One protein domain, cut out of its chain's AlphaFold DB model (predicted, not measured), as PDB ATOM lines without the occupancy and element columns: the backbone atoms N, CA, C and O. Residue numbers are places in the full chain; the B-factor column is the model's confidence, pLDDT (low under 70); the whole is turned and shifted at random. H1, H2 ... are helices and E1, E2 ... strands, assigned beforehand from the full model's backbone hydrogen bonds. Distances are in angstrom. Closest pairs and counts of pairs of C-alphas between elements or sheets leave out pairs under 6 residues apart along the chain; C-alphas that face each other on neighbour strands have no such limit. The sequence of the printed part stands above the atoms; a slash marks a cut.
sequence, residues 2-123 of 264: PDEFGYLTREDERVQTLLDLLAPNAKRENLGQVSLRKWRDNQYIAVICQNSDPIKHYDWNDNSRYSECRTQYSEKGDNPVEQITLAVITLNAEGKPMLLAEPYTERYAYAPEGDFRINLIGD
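What this domain is: This is residues 2 to 123 of the 264 residues of an uncharacterized protein of Aggregatibacter aphrophilus (UniProt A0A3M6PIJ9). A long, twisted sheet makes the body: E1, E2 and E5 run side by side, short E6 and E7 both pair with the far side of E5, and one helix, H1, crosses one face. At one end of this sheet are two small hairpins, E3 with E4 and E8 with E9; E4 runs on into E5, and E7 runs on into E8. The 122 printed residues hold one named helix and nine named strands, in the order H1, E1 to E9; the class is mostly strand, and the strand pairs are antiparallel. The whole is compact, with a radius of gyration of the C-alphas of 15.2 A, yet elongated, spanning 53 by 34 by 26 A.

Where its parts are: In the large sheet, E1 is residues 31 to 40, 26.3 A long, E2 is residues 43 to 51, 26.8 A, and E5 is residues 81 to 91, 27.9 A. C-alpha 81 is at (46.435, 22.270, -45.516) and C-alpha 91 at (24.167, 19.503, -62.037). E6 is residues 97 to 99 and E7 residues 104 to 107. H1 is residues 14 to 22, 12.0 A long, beginning at C-alpha 14 at (25.198, 19.228, -51.006). E3 is residues 72 to 74, E4 residues 77 to 79, E8 residues 109 to 113 and E9 residues 117 to 121, ending at C-alpha 121 at (58.486, 18.440, -47.457).

How they stand to each other: E5 has E2 on one side, and E6 and E7 on the other side. E2 and E5 are antiparallel at 161 degrees, with N 46 and O 87 2.9 A apart, within hydrogen-bond range. On the other side of E2 is the edge strand E1, its hairpin partner, with N 37 and O 45 at 2.9 A. E5 bends by 56 degrees at residue 88, and its pairing is staggered: N 84 and O 106 of E7 are at 3.0 A, N 90 and O 98 of E6 at 2.8 A. H1 is on the sheet at a height of 7.7 A and runs across the strands, at 82 degrees to E2 on the local plane; it is over E2, but only just, with 3 of its C-alphas falling on that strand. The closest C-alphas of H1 and E5 are those of Leu 22 and Thr 85, 7.0 A apart. Every O i to N i+4 pair of H1 is within hydrogen-bond range. In the hairpin E3 and E4, N 72 and O 79 are at 2.8 A; in the hairpin E8 and E9, N 111 and O 119 are at 3.0 A. The closest C-alphas of E4 and E9 are those of Asp 78 and Arg 117, 7.5 A apart. H1 is apart from E8 and E9.

The domain as a whole: The two C-alphas farthest apart, those of Ala 93 and Gly 114, are 53.2 A apart. The printed part has no cut. The link from E2 to E3, 20 residues, is long. The mean pLDDT of the printed part is 90.3; residue 2, residues 57 to 61 and residues 115 to 116 are under 70.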
ATOM      1  N   PRO A   2      31.893  39.823 -52.133       56.91
ATOM      2  CA  PRO A   2      30.965  38.767 -52.539       56.91
ATOM      3  C   PRO A   2      31.585  37.394 -52.239       56.91
ATOM      4  O   PRO A   2      32.794  37.291 -52.132       56.91
ATOM      5  N   ASP A   3      30.771  36.355 -52.081       70.62
ATOM      6  CA  ASP A   3      31.195  34.983 -51.759       70.62
ATOM      7  C   ASP A   3      32.026  34.355 -52.910       70.62
ATOM      8  O   ASP A   3      31.496  33.609 -53.736       70.62
ATOM      9  N   GLU A   4      33.301  34.752 -53.037       83.69
ATOM     10  CA  GLU A   4      34.152  34.620 -54.239       83.69
ATOM     11  C   GLU A   4      34.316  33.165 -54.728       83.69
ATOM     12  O   GLU A   4      34.494  32.926 -55.926       83.69
ATOM     13  N   PHE A   5      34.126  32.191 -53.833       92.75
ATOM     14  CA  PHE A   5      34.120  30.753 -54.120       92.75
ATOM     15  C   PHE A   5      32.739  30.079 -54.048       92.75
ATOM     16  O   PHE A   5      32.624  28.915 -54.441       92.75
ATOM     17  N   GLY A   6      31.688  30.755 -53.578       93.31
ATOM     18  CA  GLY A   6      30.384  30.131 -53.333       93.31
ATOM     19  C   GLY A   6      30.461  29.088 -52.215       93.31
ATOM     20  O   GLY A   6      30.124  27.923 -52.435       93.31
ATOM     21  N   TYR A   7      30.989  29.484 -51.059       94.56
ATOM     22  CA  TYR A   7      31.185  28.623 -49.899       94.56
ATOM     23  C   TYR A   7      29.863  28.033 -49.415       94.56
ATOM     24  O   TYR A   7      28.858  28.733 -49.261       94.56
ATOM     25  N   LEU A   8      29.871  26.732 -49.141       94.12
ATOM     26  CA  LEU A   8      28.706  26.046 -48.608       94.12
ATOM     27  C   LEU A   8      28.644  26.191 -47.089       94.12
ATOM     28  O   LEU A   8      29.664  26.185 -46.391       94.12
ATOM     29  N   THR A   9      27.420  26.297 -46.575       92.88
ATOM     30  CA  THR A   9      27.180  26.213 -45.132       92.88
ATOM     31  C   THR A   9      27.438  24.797 -44.632       92.88
ATOM     32  O   THR A   9      27.328  23.836 -45.394       92.88
ATOM     33  N   ARG A  10      27.741  24.646 -43.342       90.94
ATOM     34  CA  ARG A  10      28.027  23.334 -42.741       90.94
ATOM     35  C   ARG A  10      26.844  22.370 -42.758       90.94
ATOM     36  O   ARG A  10      27.058  21.162 -42.850       90.94
ATOM     37  N   GLU A  11      25.636  22.928 -42.763       91.06
ATOM     38  CA  GLU A  11      24.358  22.215 -42.843       91.06
ATOM     39  C   GLU A  11      23.865  22.008 -44.285       91.06
ATOM     40  O   GLU A  11      22.801  21.436 -44.499       91.06
ATOM     41  N   ASP A  12      24.605  22.480 -45.295       92.50
ATOM     42  CA  ASP A  12      24.179  22.343 -46.687       92.50
ATOM     43  C   ASP A  12      24.216  20.868 -47.111       92.50
ATOM     44  O   ASP A  12      25.269  20.225 -47.105       92.50
ATOM     45  N   GLU A  13      23.065  20.333 -47.520       91.06
ATOM     46  CA  GLU A  13      22.907  18.928 -47.910       91.06
ATOM     47  C   GLU A  13      23.861  18.518 -49.046       91.06
ATOM     48  O   GLU A  13      24.283  17.361 -49.133       91.06
ATOM     49  N   ARG A  14      24.273  19.475 -49.891       91.81
ATOM     50  CA  ARG A  14      25.198  19.228 -51.006       91.81
ATOM     51  C   ARG A  14      26.616  18.921 -50.538       91.81
ATOM     52  O   ARG A  14      27.361  18.309 -51.300       91.81
ATOM     53  N   VAL A  15      26.998  19.304 -49.315       94.06
ATOM     54  CA  VAL A  15      28.339  19.039 -48.769       94.06
ATOM     55  C   VAL A  15      28.633  17.547 -48.792       94.06
ATOM     56  O   VAL A  15      29.669  17.152 -49.317       94.06
ATOM     57  N   GLN A  16      27.717  16.706 -48.298       93.75
ATOM     58  CA  GLN A  16      27.964  15.262 -48.270       93.75
ATOM     59  C   GLN A  16      28.108  14.696 -49.683       93.75
ATOM     60  O   GLN A  16      29.044  13.953 -49.949       93.75
ATOM     61  N   THR A  17      27.244  15.111 -50.613       94.06
ATOM     62  CA  THR A  17      27.318  14.647 -52.004       94.06
ATOM     63  C   THR A  17      28.624  15.059 -52.687       94.06
ATOM     64  O   THR A  17      29.175  14.286 -53.468       94.06
ATOM     65  N   LEU A  18      29.144  16.257 -52.401       96.44
ATOM     66  CA  LEU A  18      30.444  16.690 -52.916       96.44
ATOM     67  C   LEU A  18      31.600  15.911 -52.286       96.44
ATOM     68  O   LEU A  18      32.532  15.554 -53.004       96.44
ATOM     69  N   LEU A  19      31.545  15.620 -50.984       96.19
ATOM     70  CA  LEU A  19      32.562  14.808 -50.311       96.19
ATOM     71  C   LEU A  19      32.592  13.389 -50.880       96.19
ATOM     72  O   LEU A  19      33.658  12.929 -51.270       96.19
ATOM     73  N   ASP A  20      31.440  12.741 -51.040       95.19
ATOM     74  CA  ASP A  20      31.360  11.396 -51.622       95.19
ATOM     75  C   ASP A  20      31.948  11.355 -53.046       95.19
ATOM     76  O   ASP A  20      32.591  10.380 -53.436       95.19
ATOM     77  N   LEU A  21      31.752  12.431 -53.819       95.56
ATOM     78  CA  LEU A  21      32.211  12.531 -55.203       95.56
ATOM     79  C   LEU A  21      33.704  12.874 -55.334       95.56
ATOM     80  O   LEU A  21      34.366  12.379 -56.245       95.56
ATOM     81  N   LEU A  22      34.219  13.765 -54.485       96.75
ATOM     82  CA  LEU A  22      35.530  14.404 -54.678       96.75
ATOM     83  C   LEU A  22      36.560  14.009 -53.622       96.75
ATOM     84  O   LEU A  22      37.761  14.067 -53.879       96.75
ATOM     85  N   ALA A  23      36.111  13.634 -52.430       94.44
ATOM     86  CA  ALA A  23      36.974  13.328 -51.307       94.44
ATOM     87  C   ALA A  23      36.306  12.322 -50.346       94.44
ATOM     88  O   ALA A  23      36.041  12.662 -49.194       94.44
ATOM     89  N   PRO A  24      36.050  11.073 -50.781       93.38
ATOM     90  CA  PRO A  24      35.255  10.106 -50.011       93.38
ATOM     91  C   PRO A  24      35.891   9.700 -48.673       93.38
ATOM     92  O   PRO A  24      35.208   9.208 -47.782       93.38
ATOM     93  N   ASN A  25      37.199   9.926 -48.518       91.56
ATOM     94  CA  ASN A  25      37.940   9.660 -47.284       91.56
ATOM     95  C   ASN A  25      38.113  10.915 -46.407       91.56
ATOM     96  O   ASN A  25      38.847  10.869 -45.421       91.56
ATOM     97  N   ALA A  26      37.503  12.041 -46.787       91.69
ATOM     98  CA  ALA A  26      37.597  13.285 -46.039       91.69
ATOM     99  C   ALA A  26      36.922  13.165 -44.676       91.69
ATOM    100  O   ALA A  26      35.816  12.635 -44.550       91.69
ATOM    101  N   LYS A  27      37.564  13.740 -43.664       92.50
ATOM    102  CA  LYS A  27      36.990  13.886 -42.327       92.50
ATOM    103  C   LYS A  27      36.378  15.269 -42.193       92.50
ATOM    104  O   LYS A  27      37.049  16.258 -42.475       92.50
ATOM    105  N   ARG A  28      35.114  15.355 -41.768       92.00
ATOM    106  CA  ARG A  28      34.382  16.634 -41.685       92.00
ATOM    107  C   ARG A  28      35.057  17.628 -40.746       92.00
ATOM    108  O   ARG A  28      35.077  18.822 -41.024       92.00
ATOM    109  N   GLU A  29      35.628  17.127 -39.660       92.31
ATOM    110  CA  GLU A  29      36.368  17.899 -38.671       92.31
ATOM    111  C   GLU A  29      37.674  18.501 -39.220       92.31
ATOM    112  O   GLU A  29      38.148  19.498 -38.686       92.31
ATOM    113  N   ASN A  30      38.208  17.968 -40.323       95.00
ATOM    114  CA  ASN A  30      39.396  18.487 -41.008       95.00
ATOM    115  C   ASN A  30      39.049  19.468 -42.146       95.00
ATOM    116  O   ASN A  30      39.952  20.018 -42.774       95.00
ATOM    117  N   LEU A  31      37.767  19.667 -42.474       95.00
ATOM    118  CA  LEU A  31      37.360  20.486 -43.620       95.00
ATOM    119  C   LEU A  31      37.453  21.982 -43.307       95.00
ATOM    120  O   LEU A  31      36.673  22.517 -42.510       95.00
ATOM    121  N   GLY A  32      38.353  22.655 -44.019       93.56
ATOM    122  CA  GLY A  32      38.467  24.109 -44.018       93.56
ATOM    123  C   GLY A  32      37.556  24.765 -45.061       93.56
ATOM    124  O   GLY A  32      36.801  25.685 -44.742       93.56
ATOM    125  N   GLN A  33      37.542  24.233 -46.292       94.81
ATOM    126  CA  GLN A  33      36.733  24.761 -47.396       94.81
ATOM    127  C   GLN A  33      35.938  23.671 -48.118       94.81
ATOM    128  O   GLN A  33      36.474  22.624 -48.478       94.81
ATOM    129  N   VAL A  34      34.669  23.974 -48.395       97.06
ATOM    130  CA  VAL A  34      33.797  23.255 -49.326       97.06
ATOM    131  C   VAL A  34      33.009  24.314 -50.075       97.06
ATOM    132  O   VAL A  34      32.208  25.040 -49.486       97.06
ATOM    133  N   SER A  35      33.250  24.438 -51.373       96.44
ATOM    134  CA  SER A  35      32.648  25.503 -52.166       96.44
ATOM    135  C   SER A  35      32.147  25.004 -53.510       96.44
ATOM    136  O   SER A  35      32.648  24.020 -54.057       96.44
ATOM    137  N   LEU A  36      31.135  25.694 -54.036       96.19
ATOM    138  CA  LEU A  36      30.533  25.394 -55.324       96.19
ATOM    139  C   LEU A  36      30.124  26.686 -56.035       96.19
ATOM    140  O   LEU A  36      29.082  27.280 -55.748       96.19
ATOM    141  N   ARG A  37      30.918  27.100 -57.025       96.44
ATOM    142  CA  ARG A  37      30.687  28.334 -57.783       96.44
ATOM    143  C   ARG A  37      30.280  28.038 -59.214       96.44
ATOM    144  O   ARG A  37      30.973  27.318 -59.924       96.44
ATOM    145  N   LYS A  38      29.204  28.667 -59.689       95.62
ATOM    146  CA  LYS A  38      28.846  28.624 -61.111       95.62
ATOM    147  C   LYS A  38      29.927  29.302 -61.956       95.62
ATOM    148  O   LYS A  38      30.261  30.451 -61.685       95.62
ATOM    149  N   TRP A  39      30.418  28.616 -62.987       94.88
ATOM    150  CA  TRP A  39      31.430  29.136 -63.911       94.88
ATOM    151  C   TRP A  39      30.817  29.614 -65.227       94.88
ATOM    152  O   TRP A  39      30.895  30.793 -65.564       94.88
ATOM    153  N   ARG A  40      30.187  28.703 -65.972       92.75
ATOM    154  CA  ARG A  40      29.536  28.979 -67.261       92.75
ATOM    155  C   ARG A  40      28.458  27.950 -67.533       92.75
ATOM    156  O   ARG A  40      28.578  26.821 -67.073       92.75
ATOM    157  N   ASP A  41      27.440  28.314 -68.302       91.06
ATOM    158  CA  ASP A  41      26.364  27.396 -68.693       91.06
ATOM    159  C   ASP A  41      25.786  26.646 -67.474       91.06
ATOM    160  O   ASP A  41      25.320  27.283 -66.526       91.06
ATOM    161  N   ASN A  42      25.852  25.311 -67.471       93.44
ATOM    162  CA  ASN A  42      25.513  24.444 -66.338       93.44
ATOM    163  C   ASN A  42      26.760  23.830 -65.658       93.44
ATOM    164  O   ASN A  42      26.685  22.758 -65.064       93.44
ATOM    165  N   GLN A  43      27.921  24.474 -65.792       96.50
ATOM    166  CA  GLN A  43      29.198  24.054 -65.213       96.50
ATOM    167  C   GLN A  43      29.519  24.865 -63.957       96.50
ATOM    168  O   GLN A  43      29.362  26.091 -63.916       96.50
ATOM    169  N   TYR A  44      30.030  24.167 -62.952       97.69
ATOM    170  CA  TYR A  44      30.404  24.708 -61.655       97.69
ATOM    171  C   TYR A  44      31.819  24.262 -61.297       97.69
ATOM    172  O   TYR A  44      32.233  23.162 -61.663       97.69
ATOM    173  N   ILE A  45      32.544  25.108 -60.572       98.25
ATOM    174  CA  ILE A  45      33.817  24.757 -59.947       98.25
ATOM    175  C   ILE A  45      33.530  24.362 -58.507       98.25
ATOM    176  O   ILE A  45      32.967  25.156 -57.749       98.25
ATOM    177  N   ALA A  46      33.908  23.139 -58.153       98.25
ATOM    178  CA  ALA A  46      33.888  22.653 -56.787       98.25
ATOM    179  C   ALA A  46      35.310  22.644 -56.221       98.25
ATOM    180  O   ALA A  46      36.247  22.219 -56.905       98.25
ATOM    181  N   VAL A  47      35.454  23.102 -54.978       98.31
ATOM    182  CA  VAL A  47      36.725  23.103 -54.244       98.31
ATOM    183  C   VAL A  47      36.512  22.442 -52.891       98.31
ATOM    184  O   VAL A  47      35.582  22.810 -52.171       98.31
ATOM    185  N   ILE A  48      37.371  21.483 -52.547       98.19
ATOM    186  CA  ILE A  48      37.442  20.879 -51.213       98.19
ATOM    187  C   ILE A  48      38.860  21.046 -50.684       98.19
ATOM    188  O   ILE A  48      39.817  20.643 -51.345       98.19
ATOM    189  N   CYS A  49      38.981  21.614 -49.490       97.06
ATOM    190  CA  CYS A  49      40.246  21.817 -48.800       97.06
ATOM    191  C   CYS A  49      40.202  21.170 -47.421       97.06
ATOM    192  O   CYS A  49      39.235  21.358 -46.675       97.06
ATOM    193  N   GLN A  50      41.243  20.408 -47.102       96.75
ATOM    194  CA  GLN A  50      41.353  19.664 -45.852       96.75
ATOM    195  C   GLN A  50      42.663  19.993 -45.162       96.75
ATOM    196  O   GLN A  50      43.714  20.021 -45.807       96.75
ATOM    197  N   ASN A  51      42.592  20.194 -43.856       95.88
ATOM    198  CA  ASN A  51      43.742  20.336 -42.984       95.88
ATOM    199  C   ASN A  51      44.173  18.965 -42.431       95.88
ATOM    200  O   ASN A  51      43.396  18.007 -42.445       95.88
ATOM    201  N   SER A  52      45.418  18.856 -41.966       95.00
ATOM    202  CA  SER A  52      45.991  17.581 -41.500       95.00
ATOM    203  C   SER A  52      45.305  17.021 -40.249       95.00
ATOM    204  O   SER A  52      45.129  15.810 -40.108       95.00
ATOM    205  N   ASP A  53      44.887  17.896 -39.343       94.12
ATOM    206  CA  ASP A  53      44.235  17.551 -38.080       94.12
ATOM    207  C   ASP A  53      42.824  18.164 -37.991       94.12
ATOM    208  O   ASP A  53      42.488  19.079 -38.756       94.12
ATOM    209  N   PRO A  54      41.989  17.711 -37.036       94.12
ATOM    210  CA  PRO A  54      40.725  18.365 -36.728       94.12
ATOM    211  C   PRO A  54      40.930  19.851 -36.425       94.12
ATOM    212  O   PRO A  54      41.775  20.226 -35.604       94.12
ATOM    213  N   ILE A  55      40.159  20.706 -37.093       91.25
ATOM    214  CA  ILE A  55      40.268  22.152 -36.942       91.25
ATOM    215  C   ILE A  55      39.598  22.579 -35.638       91.25
ATOM    216  O   ILE A  55      38.443  22.248 -35.366       91.25
ATOM    217  N   LYS A  56      40.312  23.373 -34.840       85.56
ATOM    218  CA  LYS A  56      39.794  23.991 -33.622       85.56
ATOM    219  C   LYS A  56      39.278  25.396 -33.941       85.56
ATOM    220  O   LYS A  56      40.025  26.237 -34.428       85.56
ATOM    221  N   HIS A  57      38.010  25.662 -33.622       69.56
ATOM    222  CA  HIS A  57      37.250  26.879 -33.973       69.56
ATOM    223  C   HIS A  57      37.684  28.180 -33.270       69.56
ATOM    224  O   HIS A  57      36.848  29.042 -33.003       69.56
ATOM    225  N   TYR A  58      38.952  28.327 -32.890       55.31
ATOM    226  CA  TYR A  58      39.368  29.447 -32.044       55.31
ATOM    227  C   TYR A  58      39.314  30.805 -32.771       55.31
ATOM    228  O   TYR A  58      39.235  31.825 -32.100       55.31
ATOM    229  N   ASP A  59      39.318  30.817 -34.113       53.56
ATOM    230  CA  ASP A  59      39.642  32.030 -34.882       53.56
ATOM    231  C   ASP A  59      38.934  32.146 -36.252       53.56
ATOM    232  O   ASP A  59      39.462  32.719 -37.205       53.56
ATOM    233  N   TRP A  60      37.757  31.535 -36.415       62.47
ATOM    234  CA  TRP A  60      37.030  31.632 -37.686       62.47
ATOM    235  C   TRP A  60      36.208  32.912 -37.763       62.47
ATOM    236  O   TRP A  60      35.408  33.210 -36.875       62.47
ATOM    237  N   ASN A  61      36.323  33.598 -38.899       60.59
ATOM    238  CA  ASN A  61      35.476  34.741 -39.225       60.59
ATOM    239  C   ASN A  61      33.998  34.336 -39.411       60.59
ATOM    240  O   ASN A  61      33.106  35.150 -39.175       60.59
ATOM    241  N   ASP A  62      33.730  33.084 -39.812       72.06
ATOM    242  CA  ASP A  62      32.381  32.527 -39.966       72.06
ATOM    243  C   ASP A  62      32.341  31.018 -39.653       72.06
ATOM    244  O   ASP A  62      32.747  30.173 -40.452       72.06
ATOM    245  N   ASN A  63      31.780  30.665 -38.492       78.69
ATOM    246  CA  ASN A  63      31.577  29.274 -38.070       78.69
ATOM    247  C   ASN A  63      30.453  28.536 -38.803       78.69
ATOM    248  O   ASN A  63      30.334  27.319 -38.670       78.69
ATOM    249  N   SER A  64      29.641  29.233 -39.596       83.69
ATOM    250  CA  SER A  64      28.509  28.628 -40.298       83.69
ATOM    251  C   SER A  64      28.888  27.986 -41.634       83.69
ATOM    252  O   SER A  64      28.091  27.223 -42.188       83.69
ATOM    253  N   ARG A  65      30.093  28.251 -42.158       86.69
ATOM    254  CA  ARG A  65      30.530  27.830 -43.498       86.69
ATOM    255  C   ARG A  65      31.852  27.070 -43.495       86.69
ATOM    256  O   ARG A  65      32.599  27.058 -42.517       86.69
ATOM    257  N   TYR A  66      32.116  26.401 -44.612       88.62
ATOM    258  CA  TYR A  66      33.439  25.894 -44.963       88.62
ATOM    259  C   TYR A  66      34.111  26.896 -45.911       88.62
ATOM    260  O   TYR A  66      34.030  26.739 -47.133       88.62
ATOM    261  N   SER A  67      34.716  27.951 -45.360       91.25
ATOM    262  CA  SER A  67      35.208  29.100 -46.133       91.25
ATOM    263  C   SER A  67      36.714  29.339 -46.090       91.25
ATOM    264  O   SER A  67      37.173  30.354 -46.595       91.25
ATOM    265  N   GLU A  68      37.483  28.434 -45.495       89.81
ATOM    266  CA  GLU A  68      38.873  28.703 -45.134       89.81
ATOM    267  C   GLU A  68      39.797  27.621 -45.705       89.81
ATOM    268  O   GLU A  68      39.879  26.523 -45.162       89.81
ATOM    269  N   CYS A  69      40.516  27.903 -46.792       94.31
ATOM    270  CA  CYS A  69      41.562  27.007 -47.296       94.31
ATOM    271  C   CYS A  69      42.942  27.607 -47.050       94.31
ATOM    272  O   CYS A  69      43.554  28.182 -47.946       94.31
ATOM    273  N   ARG A  70      43.398  27.487 -45.803       93.19
ATOM    274  CA  ARG A  70      44.680  27.990 -45.294       93.19
ATOM    275  C   ARG A  70      45.125  27.172 -44.086       93.19
ATOM    276  O   ARG A  70      44.373  26.323 -43.602       93.19
ATOM    277  N   THR A  71      46.320  27.448 -43.571       91.19
ATOM    278  CA  THR A  71      46.735  26.938 -42.258       91.19
ATOM    279  C   THR A  71      45.748  27.405 -41.185       91.19
ATOM    280  O   THR A  71      45.409  28.584 -41.097       91.19
ATOM    281  N   GLN A  72      45.266  26.446 -40.404       90.25
ATOM    282  CA  GLN A  72      44.329  26.607 -39.298       90.25
ATOM    283  C   GLN A  72      45.030  26.262 -37.978       90.25
ATOM    284  O   GLN A  72      46.233  26.020 -37.954       90.25
ATOM    285  N   TYR A  73      44.271  26.164 -36.888       88.88
ATOM    286  CA  TYR A  73      44.757  25.639 -35.612       88.88
ATOM    287  C   TYR A  73      44.154  24.267 -35.296       88.88
ATOM    288  O   TYR A  73      42.995  23.990 -35.615       88.88
ATOM    289  N   SER A  74      44.934  23.414 -34.637       89.44
ATOM    290  CA  SER A  74      44.492  22.164 -34.006       89.44
ATOM    291  C   SER A  74      44.901  22.142 -32.527       89.44
ATOM    292  O   SER A  74      45.450  23.109 -31.997       89.44
ATOM    293  N   GLU A  75      44.651  21.035 -31.823       86.50
ATOM    294  CA  GLU A  75      45.174  20.841 -30.461       86.50
ATOM    295  C   GLU A  75      46.708  20.817 -30.394       86.50
ATOM    296  O   GLU A  75      47.274  21.060 -29.330       86.50
ATOM    297  N   LYS A  76      47.376  20.541 -31.519       84.50
ATOM    298  CA  LYS A  76      48.833  20.397 -31.615       84.50
ATOM    299  C   LYS A  76      49.544  21.685 -32.047       84.50
ATOM    300  O   LYS A  76      50.766  21.677 -32.146       84.50
ATOM    301  N   GLY A  77      48.804  22.770 -32.296       86.75
ATOM    302  CA  GLY A  77      49.335  24.029 -32.826       86.75
ATOM    303  C   GLY A  77      48.897  24.275 -34.268       86.75
ATOM    304  O   GLY A  77      47.722  24.076 -34.593       86.75
ATOM    305  N   ASP A  78      49.826  24.728 -35.110       88.62
ATOM    306  CA  ASP A  78      49.579  24.990 -36.529       88.62
ATOM    307  C   ASP A  78      49.085  23.724 -37.242       88.62
ATOM    308  O   ASP A  78      49.653  22.639 -37.123       88.62
ATOM    309  N   ASN A  79      48.004  23.877 -37.997       92.00
ATOM    310  CA  ASN A  79      47.319  22.806 -38.699       92.00
ATOM    311  C   ASN A  79      47.300  23.125 -40.199       92.00
ATOM    312  O   ASN A  79      46.411  23.850 -40.664       92.00
ATOM    313  N   PRO A  80      48.289  22.654 -40.969       94.06
ATOM    314  CA  PRO A  80      48.441  23.035 -42.365       94.06
ATOM    315  C   PRO A  80      47.373  22.391 -43.246       94.06
ATOM    316  O   PRO A  80      46.722  21.418 -42.865       94.06
ATOM    317  N   VAL A  81      47.232  22.912 -44.465       95.94
ATOM    318  CA  VAL A  81      46.435  22.270 -45.516       95.94
ATOM    319  C   VAL A  81      47.135  20.989 -45.965       95.94
ATOM    320  O   VAL A  81      48.255  21.034 -46.463       95.94
ATOM    321  N   GLU A  82      46.474  19.845 -45.836       96.44
ATOM    322  CA  GLU A  82      46.965  18.543 -46.299       96.44
ATOM    323  C   GLU A  82      46.558  18.262 -47.746       96.44
ATOM    324  O   GLU A  82      47.307  17.633 -48.493       96.44
ATOM    325  N   GLN A  83      45.371  18.711 -48.160       97.50
ATOM    326  CA  GLN A  83      44.821  18.379 -49.471       97.50
ATOM    327  C   GLN A  83      43.968  19.514 -50.035       97.50
ATOM    328  O   GLN A  83      43.085  20.031 -49.350       97.50
ATOM    329  N   ILE A  84      44.163  19.813 -51.322       98.31
ATOM    330  CA  ILE A  84      43.265  20.653 -52.124       98.31
ATOM    331  C   ILE A  84      42.773  19.827 -53.309       98.31
ATOM    332  O   ILE A  84      43.573  19.321 -54.094       98.31
ATOM    333  N   THR A  85      41.456  19.713 -53.457       98.56
ATOM    334  CA  THR A  85      40.806  19.062 -54.597       98.56
ATOM    335  C   THR A  85      39.946  20.065 -55.352       98.56
ATOM    336  O   THR A  85      39.079  20.719 -54.773       98.56
ATOM    337  N   LEU A  86      40.166  20.146 -56.661       98.44
ATOM    338  CA  LEU A  86      39.464  21.002 -57.604       98.44
ATOM    339  C   LEU A  86      38.723  20.139 -58.626       98.44
ATOM    340  O   LEU A  86      39.293  19.202 -59.188       98.44
ATOM    341  N   ALA A  87      37.470  20.469 -58.919       98.62
ATOM    342  CA  ALA A  87      36.695  19.761 -59.930       98.62
ATOM    343  C   ALA A  87      35.812  20.704 -60.741       98.62
ATOM    344  O   ALA A  87      35.309  21.706 -60.234       98.62
ATOM    345  N   VAL A  88      35.579  20.333 -61.999       98.31
ATOM    346  CA  VAL A  88      34.514  20.914 -62.816       98.31
ATOM    347  C   VAL A  88      33.358  19.930 -62.822       98.31
ATOM    348  O   VAL A  88      33.517  18.779 -63.237       98.31
ATOM    349  N   ILE A  89      32.198  20.385 -62.367       97.94
ATOM    350  CA  ILE A  89      30.998  19.563 -62.267       97.94
ATOM    351  C   ILE A  89      29.845  20.174 -63.053       97.94
ATOM    352  O   ILE A  89      29.822  21.371 -63.340       97.94
ATOM    353  N   THR A  90      28.861  19.346 -63.362       96.94
ATOM    354  CA  THR A  90      27.531  19.769 -63.802       96.94
ATOM    355  C   THR A  90      26.497  19.344 -62.771       96.94
ATOM    356  O   THR A  90      26.770  18.478 -61.939       96.94
ATOM    357  N   LEU A  91      25.320  19.964 -62.806       93.12
ATOM    358  CA  LEU A  91      24.167  19.503 -62.037       93.12
ATOM    359  C   LEU A  91      23.198  18.807 -62.989       93.12
ATOM    360  O   LEU A  91      22.857  19.368 -64.035       93.12
ATOM    361  N   ASN A  92      22.776  17.590 -62.655       90.62
ATOM    362  CA  ASN A  92      21.766  16.881 -63.437       90.62
ATOM    363  C   ASN A  92      20.357  17.488 -63.229       90.62
ATOM    364  O   ASN A  92      20.199  18.485 -62.521       90.62
ATOM    365  N   ALA A  93      19.325  16.903 -63.845       89.56
ATOM    366  CA  ALA A  93      17.949  17.403 -63.743       89.56
ATOM    367  C   ALA A  93      17.409  17.419 -62.298       89.56
ATOM    368  O   ALA A  93      16.597  18.274 -61.957       89.56
ATOM    369  N   GLU A  94      17.901  16.522 -61.440       88.00
ATOM    370  CA  GLU A  94      17.574  16.455 -60.012       88.00
ATOM    371  C   GLU A  94      18.496  17.329 -59.138       88.00
ATOM    372  O   GLU A  94      18.432  17.260 -57.912       88.00
ATOM    373  N   GLY A  95      19.380  18.131 -59.740       85.75
ATOM    374  CA  GLY A  95      20.319  18.993 -59.023       85.75
ATOM    375  C   GLY A  95      21.534  18.271 -58.431       85.75
ATOM    376  O   GLY A  95      22.274  18.875 -57.655       85.75
ATOM    377  N   LYS A  96      21.774  17.001 -58.783       89.19
ATOM    378  CA  LYS A  96      22.908  16.218 -58.277       89.19
ATOM    379  C   LYS A  96      24.212  16.541 -59.027       89.19
ATOM    380  O   LYS A  96      24.212  16.527 -60.262       89.19
ATOM    381  N   PRO A  97      25.323  16.777 -58.302       94.12
ATOM    382  CA  PRO A  97      26.679  16.873 -58.842       94.12
ATOM    383  C   PRO A  97      27.097  15.692 -59.729       94.12
ATOM    384  O   PRO A  97      26.996  14.537 -59.324       94.12
ATOM    385  N   MET A  98      27.649  15.987 -60.906       95.50
ATOM    386  CA  MET A  98      28.297  15.022 -61.801       95.50
ATOM    387  C   MET A  98      29.628  15.574 -62.315       95.50
ATOM    388  O   MET A  98      29.678  16.707 -62.798       95.50
ATOM    389  N   LEU A  99      30.695  14.774 -62.257       97.69
ATOM    390  CA  LEU A  99      32.011  15.148 -62.781       97.69
ATOM    391  C   LEU A  99      31.969  15.359 -64.297       97.69
ATOM    392  O   LEU A  99      31.497  14.495 -65.035       97.69
ATOM    393  N   LEU A 100      32.510  16.487 -64.760       97.06
ATOM    394  CA  LEU A 100      32.759  16.726 -66.184       97.06
ATOM    395  C   LEU A 100      34.139  16.201 -66.617       97.06
ATOM    396  O   LEU A 100      34.367  15.955 -67.799       97.06
ATOM    397  N   ALA A 101      35.058  16.056 -65.662       97.88
ATOM    398  CA  ALA A 101      36.417  15.566 -65.850       97.88
ATOM    399  C   ALA A 101      36.948  14.938 -64.552       97.88
ATOM    400  O   ALA A 101      36.420  15.211 -63.472       97.88
ATOM    401  N   GLU A 102      38.014  14.141 -64.654       98.50
ATOM    402  CA  GLU A 102      38.797  13.692 -63.498       98.50
ATOM    403  C   GLU A 102      39.270  14.914 -62.681       98.50
ATOM    404  O   GLU A 102      39.865  15.827 -63.274       98.50
ATOM    405  N   PRO A 103      38.991  14.973 -61.363       98.50
ATOM    406  CA  PRO A 103      39.403  16.080 -60.505       98.50
ATOM    407  C   PRO A 103      40.919  16.262 -60.446       98.50
ATOM    408  O   PRO A 103      41.684  15.304 -60.533       98.50
ATOM    409  N   TYR A 104      41.346  17.496 -60.197       98.56
ATOM    410  CA  TYR A 104      42.727  17.811 -59.860       98.56
ATOM    411  C   TYR A 104      42.897  17.775 -58.342       98.56
ATOM    412  O   TYR A 104      42.130  18.422 -57.634       98.56
ATOM    413  N   THR A 105      43.862  17.019 -57.821       97.88
ATOM    414  CA  THR A 105      44.124  16.951 -56.374       97.88
ATOM    415  C   THR A 105      45.607  17.108 -56.091       97.88
ATOM    416  O   THR A 105      46.415  16.360 -56.637       97.88
ATOM    417  N   GLU A 106      45.943  18.025 -55.186       97.06
ATOM    418  CA  GLU A 106      47.276  18.143 -54.592       97.06
ATOM    419  C   GLU A 106      47.237  17.689 -53.141       97.06
ATOM    420  O   GLU A 106      46.252  17.913 -52.432       97.06
ATOM    421  N   ARG A 107      48.310  17.018 -52.722       96.44
ATOM    422  CA  ARG A 107      48.522  16.548 -51.356       96.44
ATOM    423  C   ARG A 107      49.860  17.065 -50.869       96.44
ATOM    424  O   ARG A 107      50.830  17.048 -51.625       96.44
ATOM    425  N   TYR A 108      49.902  17.459 -49.610       96.62
ATOM    426  CA  TYR A 108      51.062  18.067 -48.987       96.62
ATOM    427  C   TYR A 108      51.478  17.260 -47.769       96.62
ATOM    428  O   TYR A 108      50.641  16.749 -47.026       96.62
ATOM    429  N   ALA A 109      52.786  17.157 -47.574       95.38
ATOM    430  CA  ALA A 109      53.380  16.548 -46.401       95.38
ATOM    431  C   ALA A 109      54.220  17.591 -45.673       95.38
ATOM    432  O   ALA A 109      54.838  18.452 -46.300       95.38
ATOM    433  N   TYR A 110      54.253  17.488 -44.348       93.50
ATOM    434  CA  TYR A 110      54.937  18.449 -43.496       93.50
ATOM    435  C   TYR A 110      55.845  17.737 -42.504       93.50
ATOM    436  O   TYR A 110      55.509  16.663 -42.000       93.50
ATOM    437  N   ALA A 111      56.985  18.355 -42.212       90.31
ATOM    438  CA  ALA A 111      57.838  17.985 -41.093       90.31
ATOM    439  C   ALA A 111      57.893  19.139 -40.086       90.31
ATOM    440  O   ALA A 111      57.920  20.302 -40.502       90.31
ATOM    441  N   PRO A 112      57.944  18.846 -38.777       85.25
ATOM    442  CA  PRO A 112      58.240  19.858 -37.774       85.25
ATOM    443  C   PRO A 112      59.600  20.519 -38.035       85.25
ATOM    444  O   PRO A 112      60.581  19.836 -38.339       85.25
ATOM    445  N   GLU A 113      59.665  21.833 -37.856       79.00
ATOM    446  CA  GLU A 113      60.900  22.609 -37.782       79.00
ATOM    447  C   GLU A 113      60.918  23.395 -36.462       79.00
ATOM    448  O   GLU A 113      60.261  24.424 -36.300       79.00
ATOM    449  N   GLY A 114      61.680  22.903 -35.484       74.56
ATOM    450  CA  GLY A 114      61.678  23.471 -34.134       74.56
ATOM    451  C   GLY A 114      60.338  23.286 -33.413       74.56
ATOM    452  O   GLY A 114      59.565  22.387 -33.735       74.56
ATOM    453  N   ASP A 115      60.078  24.132 -32.415       65.44
ATOM    454  CA  ASP A 115      58.969  23.918 -31.473       65.44
ATOM    455  C   ASP A 115      57.595  24.349 -32.013       65.44
ATOM    456  O   ASP A 115      56.570  23.919 -31.486       65.44
ATOM    457  N   PHE A 116      57.556  25.191 -33.053       62.84
ATOM    458  CA  PHE A 116      56.316  25.850 -33.493       62.84
ATOM    459  C   PHE A 116      56.164  26.005 -35.007       62.84
ATOM    460  O   PHE A 116      55.191  26.612 -35.438       62.84
ATOM    461  N   ARG A 117      57.109  25.523 -35.823       70.19
ATOM    462  CA  ARG A 117      57.007  25.642 -37.284       70.19
ATOM    463  C   ARG A 117      56.842  24.284 -37.928       70.19
ATOM    464  O   ARG A 117      57.279  23.256 -37.415       70.19
ATOM    465  N   ILE A 118      56.216  24.315 -39.089       81.56
ATOM    466  CA  ILE A 118      56.034  23.179 -39.971       81.56
ATOM    467  C   ILE A 118      56.528  23.587 -41.348       81.56
ATOM    468  O   ILE A 118      56.170  24.647 -41.857       81.56
ATOM    469  N   ASN A 119      57.345  22.735 -41.950       87.25
ATOM    470  CA  ASN A 119      57.862  22.957 -43.288       87.25
ATOM    471  C   ASN A 119      57.270  21.954 -44.252       87.25
ATOM    472  O   ASN A 119      57.153  20.767 -43.943       87.25
ATOM    473  N   LEU A 120      56.925  22.453 -45.435       92.50
ATOM    474  CA  LEU A 120      56.524  21.622 -46.555       92.50
ATOM    475  C   LEU A 120      57.708  20.733 -46.962       92.50
ATOM    476  O   LEU A 120      58.820  21.223 -47.164       92.50
ATOM    477  N   ILE A 121      57.469  19.428 -47.082       93.25
ATOM    478  CA  ILE A 121      58.486  18.440 -47.457       93.25
ATOM    479  C   ILE A 121      58.038  17.610 -48.657       93.25
ATOM    480  O   ILE A 121      56.852  17.352 -48.858       93.25
ATOM    481  N   GLY A 122      59.013  17.153 -49.438       91.31
ATOM    482  CA  GLY A 122      58.800  16.313 -50.611       91.31
ATOM    483  C   GLY A 122      59.670  16.738 -51.788       91.31
ATOM    484  O   GLY A 122      60.408  17.719 -51.720       91.31
ATOM    485  N   ASP A 123      59.562  15.987 -52.878       89.25
ATOM    486  CA  ASP A 123      60.266  16.278 -54.123       89.25
ATOM    487  C   ASP A 123      59.399  17.136 -55.052       89.25
ATOM    488  O   ASP A 123      58.188  16.942 -55.135       89.25
TER     489      ASP A 123